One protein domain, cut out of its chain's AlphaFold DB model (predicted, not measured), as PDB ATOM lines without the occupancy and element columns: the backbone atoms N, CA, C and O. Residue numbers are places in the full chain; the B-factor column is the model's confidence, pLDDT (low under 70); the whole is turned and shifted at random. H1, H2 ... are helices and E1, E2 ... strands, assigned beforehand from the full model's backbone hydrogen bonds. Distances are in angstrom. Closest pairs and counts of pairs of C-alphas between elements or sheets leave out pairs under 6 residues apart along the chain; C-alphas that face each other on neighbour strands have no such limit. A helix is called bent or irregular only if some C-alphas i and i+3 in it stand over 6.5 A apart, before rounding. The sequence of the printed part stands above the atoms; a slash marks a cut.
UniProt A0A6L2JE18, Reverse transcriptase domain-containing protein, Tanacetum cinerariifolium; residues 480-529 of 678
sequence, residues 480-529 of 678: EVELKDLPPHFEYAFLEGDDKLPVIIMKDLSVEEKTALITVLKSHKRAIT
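This is residues 480 to 529 of the 678 residues of the protein "Reverse transcriptase domain-containing protein" of Tanacetum cinerariifolium (UniProt A0A6L2JE18). A two-stranded antiparallel hairpin, E1 and E2, has one helix, H1, over one of its faces, with H1 nearer to E1 than to E2. The stretch of residues 480 to 489 runs past the side of the hairpin away from H1 before it turns into E1, and residues 524 to 529 make a short tail with no named element after the end of H1. The printed part has 50 residues, with two named strands and one named helix in the order E1, E2, H1, and its class is mixed, helices and strands. It is compact, with a radius of gyration of the C-alphas of 11.1 A, and the C-alphas span 29 by 27 by 17 A.

The sheet is made of E1, residues 490 to 496, and E2, residues 500 to 506, which are antiparallel neighbours and form a hairpin with an angle of 147 degrees between their directions. The C-alphas of Phe 490 and Met 506, which face each other, are 4.6 A apart, and those of Glu 496 and Lys 500, at the other end, are 5.1 A apart. N 493 and O 503, at 2.9 A, and N 503 and O 493, at 2.8 A, are within hydrogen-bond range. H1, residues 511 to 523, has 5 pairs of C-alphas within 8 A of E1, and the closest are those of Leu 495 and Lys 522, 5.4 A apart. The centres of H1 and E1 are 10.6 A apart. E2 and H1 are near each other, with 7 pairs of C-alphas within 10 A. Every O i to N i+4 pair in H1 is within hydrogen-bond range.

E1 begins at C-alpha 490, at (192.526, 158.742, 178.327), and measures 19.0 A from first to last C-alpha. E2 begins at C-alpha 500, at (188.952, 149.311, 163.847), and measures 18.4 A. H1 measures 18.2 A, is not bent, and ends at C-alpha 523, at (174.703, 151.110, 167.851).

The two C-alphas farthest apart, those of Glu 480 and Glu 512, are 29.8 A apart, while the first and last printed C-alphas, of Glu 480 and Thr 529, are 16.1 A apart. The links from E1 to E2, with 3 residues between them, and from E2 to H1, with 4, are tight. The printed part has no cut. Its mean pLDDT is 82.0, and residues 480 to 483 are under 70.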
ATOM      1  N   GLU A 480     195.619 151.660 158.354       42.94
ATOM      2  CA  GLU A 480     196.594 151.690 159.449       42.94
ATOM      3  C   GLU A 480     196.417 153.025 160.187       42.94
ATOM      4  O   GLU A 480     196.752 154.093 159.669       42.94
ATOM      5  N   VAL A 481     195.810 152.986 161.377       52.00
ATOM      6  CA  VAL A 481     195.689 154.171 162.228       52.00
ATOM      7  C   VAL A 481     196.972 154.304 163.036       52.00
ATOM      8  O   VAL A 481     197.191 153.553 163.984       52.00
ATOM      9  N   GLU A 482     197.797 155.295 162.698       52.56
ATOM     10  CA  GLU A 482     198.856 155.779 163.587       52.56
ATOM     11  C   GLU A 482     198.207 156.390 164.844       52.56
ATOM     12  O   GLU A 482     197.873 157.577 164.896       52.56
ATOM     13  N   LEU A 483     197.956 155.544 165.848       65.94
ATOM     14  CA  LEU A 483     197.432 155.954 167.147       65.94
ATOM     15  C   LEU A 483     198.434 156.911 167.804       65.94
ATOM     16  O   LEU A 483     199.612 156.587 167.958       65.94
ATOM     17  N   LYS A 484     197.960 158.099 168.180       71.31
ATOM     18  CA  LYS A 484     198.783 159.116 168.843       71.31
ATOM     19  C   LYS A 484     198.940 158.776 170.321       71.31
ATOM     20  O   LYS A 484     198.020 158.232 170.933       71.31
ATOM     21  N   ASP A 485     200.060 159.177 170.912       70.19
ATOM     22  CA  ASP A 485     200.228 159.139 172.364       70.19
ATOM     23  C   ASP A 485     199.127 159.967 173.049       70.19
ATOM     24  O   ASP A 485     198.940 161.151 172.752       70.19
ATOM     25  N   LEU A 486     198.385 159.336 173.962       75.50
ATOM     26  CA  LEU A 486     197.304 159.972 174.715       75.50
ATOM     27  C   LEU A 486     197.783 160.457 176.096       75.50
ATOM     28  O   LEU A 486     198.626 159.808 176.722       75.50
ATOM     29  N   PRO A 487     197.194 161.541 176.639       79.31
ATOM     30  CA  PRO A 487     197.311 161.872 178.058       79.31
ATOM     31  C   PRO A 487     196.909 160.683 178.955       79.31
ATOM     32  O   PRO A 487     195.972 159.958 178.625       79.31
ATOM     33  N   PRO A 488     197.546 160.483 180.126       77.44
ATOM     34  CA  PRO A 488     197.469 159.225 180.889       77.44
ATOM     35  C   PRO A 488     196.095 158.880 181.499       77.44
ATOM     36  O   PRO A 488     195.934 157.772 182.021       77.44
ATOM     37  N   HIS A 489     195.142 159.818 181.447       78.25
ATOM     38  CA  HIS A 489     193.742 159.684 181.869       78.25
ATOM     39  C   HIS A 489     192.783 159.313 180.718       78.25
ATOM     40  O   HIS A 489     191.600 159.076 180.959       78.25
ATOM     41  N   PHE A 490     193.273 159.236 179.480       84.62
ATOM     42  CA  PHE A 490     192.526 158.742 178.327       84.62
ATOM     43  C   PHE A 490     193.042 157.371 177.876       84.62
ATOM     44  O   PHE A 490     194.184 156.988 178.134       84.62
ATOM     45  N   GLU A 491     192.185 156.629 177.185       85.00
ATOM     46  CA  GLU A 491     192.510 155.365 176.525       85.00
ATOM     47  C   GLU A 491     191.742 155.245 175.199       85.00
ATOM     48  O   GLU A 491     190.719 155.904 174.991       85.00
ATOM     49  N   TYR A 492     192.223 154.382 174.304       83.56
ATOM     50  CA  TYR A 492     191.484 154.001 173.102       83.56
ATOM     51  C   TYR A 492     190.523 152.845 173.399       83.56
ATOM     52  O   TYR A 492     190.888 151.864 174.046       83.56
ATOM     53  N   ALA A 493     189.308 152.936 172.863       84.50
ATOM     54  CA  ALA A 493     188.371 151.827 172.737       84.50
ATOM     55  C   ALA A 493     187.958 151.666 171.268       84.50
ATOM     56  O   ALA A 493     187.932 152.638 170.517       84.50
ATOM     57  N   PHE A 494     187.620 150.444 170.856       87.56
ATOM     58  CA  PHE A 494     187.334 150.115 169.458       87.56
ATOM     59  C   PHE A 494     185.856 149.764 169.270       87.56
ATOM     60  O   PHE A 494     185.271 148.978 170.031       87.56
ATOM     61  N   LEU A 495     185.225 150.375 168.262       85.50
ATOM     62  CA  LEU A 495     183.821 150.103 167.951       85.50
ATOM     63  C   LEU A 495     183.647 148.848 167.078       85.50
ATOM     64  O   LEU A 495     182.560 148.271 167.071       85.50
ATOM     65  N   GLU A 496     184.695 148.369 166.404       83.25
ATOM     66  CA  GLU A 496     184.619 147.196 165.530       83.25
ATOM     67  C   GLU A 496     185.952 146.430 165.502       83.25
ATOM     68  O   GLU A 496     186.997 147.004 165.219       83.25
ATOM     69  N   GLY A 497     185.930 145.132 165.819       78.12
ATOM     70  CA  GLY A 497     187.162 144.371 166.068       78.12
ATOM     71  C   GLY A 497     187.949 144.874 167.288       78.12
ATOM     72  O   GLY A 497     187.390 145.539 168.164       78.12
ATOM     73  N   ASP A 498     189.241 144.546 167.314       72.12
ATOM     74  CA  ASP A 498     190.202 144.988 168.338       72.12
ATOM     75  C   ASP A 498     191.056 146.186 167.862       72.12
ATOM     76  O   ASP A 498     191.857 146.721 168.627       72.12
ATOM     77  N   ASP A 499     190.901 146.590 166.595       73.94
ATOM     78  CA  ASP A 499     191.766 147.527 165.869       73.94
ATOM     79  C   ASP A 499     191.012 148.587 165.033       73.94
ATOM     80  O   ASP A 499     191.602 149.611 164.676       73.94
ATOM     81  N   LYS A 500     189.714 148.403 164.728       80.88
ATOM     82  CA  LYS A 500     188.952 149.311 163.847       80.88
ATOM     83  C   LYS A 500     188.028 150.264 164.604       80.88
ATOM     84  O   LYS A 500     187.528 149.988 165.696       80.88
ATOM     85  N   LEU A 501     187.753 151.396 163.954       81.81
ATOM     86  CA  LEU A 501     186.882 152.465 164.456       81.81
ATOM     87  C   LEU A 501     187.258 152.899 165.893       81.81
ATOM     88  O   LEU A 501     186.445 152.755 166.813       81.81
ATOM     89  N   PRO A 502     188.497 153.388 166.113       84.12
ATOM     90  CA  PRO A 502     188.933 153.846 167.424       84.12
ATOM     91  C   PRO A 502     188.137 155.075 167.874       84.12
ATOM     92  O   PRO A 502     187.865 155.990 167.092       84.12
ATOM     93  N   VAL A 503     187.823 155.111 169.163       83.75
ATOM     94  CA  VAL A 503     187.304 156.266 169.899       83.75
ATOM     95  C   VAL A 503     188.152 156.476 171.152       83.75
ATOM     96  O   VAL A 503     188.664 155.519 171.732       83.75
ATOM     97  N   ILE A 504     188.321 157.730 171.566       86.44
ATOM     98  CA  ILE A 504     189.037 158.078 172.799       86.44
ATOM     99  C   ILE A 504     188.005 158.184 173.922       86.44
ATOM    100  O   ILE A 504     187.013 158.897 173.783       86.44
ATOM    101  N   ILE A 505     188.236 157.479 175.029       84.69
ATOM    102  CA  ILE A 505     187.385 157.515 176.224       84.69
ATOM    103  C   ILE A 505     188.221 157.810 177.470       84.69
ATOM    104  O   ILE A 505     189.444 157.648 177.471       84.69
ATOM    105  N   MET A 506     187.567 158.254 178.545       85.62
ATOM    106  CA  MET A 506     188.236 158.447 179.828       85.62
ATOM    107  C   MET A 506     188.486 157.095 180.504       85.62
ATOM    108  O   MET A 506     187.594 156.257 180.603       85.62
ATOM    109  N   LYS A 507     189.718 156.899 180.966       86.31
ATOM    110  CA  LYS A 507     190.237 155.628 181.484       86.31
ATOM    111  C   LYS A 507     189.688 155.244 182.860       86.31
ATOM    112  O   LYS A 507     189.658 154.067 183.204       86.31
ATOM    113  N   ASP A 508     189.254 156.239 183.628       86.19
ATOM    114  CA  ASP A 508     188.778 156.081 185.008       86.19
ATOM    115  C   ASP A 508     187.259 155.796 185.101       86.19
ATOM    116  O   ASP A 508     186.684 155.849 186.187       86.19
ATOM    117  N   LEU A 509     186.597 155.497 183.972       86.50
ATOM    118  CA  LEU A 509     185.198 155.046 183.927       86.50
ATOM    119  C   LEU A 509     185.033 153.665 184.582       86.50
ATOM    120  O   LEU A 509     185.891 152.789 184.437       86.50
ATOM    121  N   SER A 510     183.890 153.421 185.235       90.31
ATOM    122  CA  SER A 510     183.540 152.066 185.688       90.31
ATOM    123  C   SER A 510     183.348 151.101 184.511       90.31
ATOM    124  O   SER A 510     183.121 151.507 183.367       90.31
ATOM    125  N   VAL A 511     183.420 149.793 184.779       90.75
ATOM    126  CA  VAL A 511     183.238 148.757 183.746       90.75
ATOM    127  C   VAL A 511     181.823 148.835 183.163       90.75
ATOM    128  O   VAL A 511     181.622 148.669 181.959       90.75
ATOM    129  N   GLU A 512     180.852 149.158 184.007       92.25
ATOM    130  CA  GLU A 512     179.442 149.339 183.695       92.25
ATOM    131  C   GLU A 512     179.222 150.574 182.802       92.25
ATOM    132  O   GLU A 512     178.594 150.467 181.748       92.25
ATOM    133  N   GLU A 513     179.803 151.728 183.150       87.75
ATOM    134  CA  GLU A 513     179.723 152.948 182.329       87.75
ATOM    135  C   GLU A 513     180.442 152.774 180.986       87.75
ATOM    136  O   GLU A 513     179.893 153.114 179.938       87.75
ATOM    137  N   LYS A 514     181.648 152.193 180.993       90.25
ATOM    138  CA  LYS A 514     182.449 151.929 179.790       90.25
ATOM    139  C   LYS A 514     181.734 150.971 178.834       90.25
ATOM    140  O   LYS A 514     181.704 151.225 177.630       90.25
ATOM    141  N   THR A 515     181.120 149.899 179.338       90.50
ATOM    142  CA  THR A 515     180.353 148.960 178.494       90.50
ATOM    143  C   THR A 515     179.049 149.572 177.980       90.50
ATOM    144  O   THR A 515     178.732 149.384 176.802       90.50
ATOM    145  N   ALA A 516     178.338 150.371 178.783       91.06
ATOM    146  CA  ALA A 516     177.159 151.116 178.335       91.06
ATOM    147  C   ALA A 516     177.505 152.137 177.233       91.06
ATOM    148  O   ALA A 516     176.903 152.108 176.158       91.06
ATOM    149  N   LEU A 517     178.525 152.978 177.449       87.75
ATOM    150  CA  LEU A 517     179.003 153.975 176.486       87.75
ATOM    151  C   LEU A 517     179.417 153.328 175.158       87.75
ATOM    152  O   LEU A 517     178.940 153.730 174.098       87.75
ATOM    153  N   ILE A 518     180.252 152.284 175.204       89.12
ATOM    154  CA  ILE A 518     180.690 151.568 173.999       89.12
ATOM    155  C   ILE A 518     179.491 150.931 173.272       89.12
ATOM    156  O   ILE A 518     179.460 150.934 172.045       89.12
ATOM    157  N   THR A 519     178.468 150.448 173.983       91.94
ATOM    158  CA  THR A 519     177.246 149.890 173.367       91.94
ATOM    159  C   THR A 519     176.409 150.959 172.649       91.94
ATOM    160  O   THR A 519     175.906 150.722 171.544       91.94
ATOM    161  N   VAL A 520     176.304 152.164 173.218       90.19
ATOM    162  CA  VAL A 520     175.638 153.306 172.566       90.19
ATOM    163  C   VAL A 520     176.419 153.757 171.326       90.19
ATOM    164  O   VAL A 520     175.826 153.923 170.261       90.19
ATOM    165  N   LEU A 521     177.748 153.869 171.416       88.81
ATOM    166  CA  LEU A 521     178.594 154.255 170.281       88.81
ATOM    167  C   LEU A 521     178.578 153.201 169.158       88.81
ATOM    168  O   LEU A 521     178.481 153.560 167.987       88.81
ATOM    169  N   LYS A 522     178.593 151.901 169.494       90.00
ATOM    170  CA  LYS A 522     178.487 150.804 168.513       90.00
ATOM    171  C   LYS A 522     177.143 150.805 167.781       90.00
ATOM    172  O   LYS A 522     177.126 150.657 166.561       90.00
ATOM    173  N   SER A 523     176.029 151.021 168.488       90.81
ATOM    174  CA  SER A 523     174.703 151.110 167.851       90.81
ATOM    175  C   SER A 523     174.552 152.350 166.958       90.81
ATOM    176  O   SER A 523     173.883 152.279 165.929       90.81
ATOM    177  N   HIS A 524     175.248 153.447 167.272       87.88
ATOM    178  CA  HIS A 524     175.201 154.702 166.514       87.88
ATOM    179  C   HIS A 524     176.419 154.929 165.598       87.88
ATOM    180  O   HIS A 524     176.639 156.056 165.154       87.88
ATOM    181  N   LYS A 525     177.185 153.883 165.235       85.38
ATOM    182  CA  LYS A 525     178.433 154.028 164.449       85.38
ATOM    183  C   LYS A 525     178.275 154.771 163.110       85.38
ATOM    184  O   LYS A 525     179.233 155.352 162.624       85.38
ATOM    185  N   ARG A 526     177.060 154.807 162.542       82.94
ATOM    186  CA  ARG A 526     176.704 155.576 161.328       82.94
ATOM    187  C   ARG A 526     176.677 157.104 161.504       82.94
ATOM    188  O   ARG A 526     176.581 157.794 160.496       82.94
ATOM    189  N   ALA A 527     176.691 157.616 162.734       83.75
ATOM    190  CA  ALA A 527     176.685 159.051 163.038       83.75
ATOM    191  C   ALA A 527     178.093 159.620 163.309       83.75
ATOM    192  O   ALA A 527     178.235 160.819 163.535       83.75
ATOM    193  N   ILE A 528     179.120 158.765 163.315       84.75
ATOM    194  CA  ILE A 528     180.514 159.128 163.580       84.75
ATOM    195  C   ILE A 528     181.285 159.068 162.254       84.75
ATOM    196  O   ILE A 528     181.088 158.152 161.457       84.75
ATOM    197  N   THR A 529     182.163 160.044 162.033       83.69
ATOM    198  CA  THR A 529     182.944 160.214 160.798       83.69
ATOM    199  C   THR A 529     184.430 160.104 161.129       83.69
ATOM    200  O   THR A 529     184.937 160.915 161.901       83.69
TER     201      THR A 529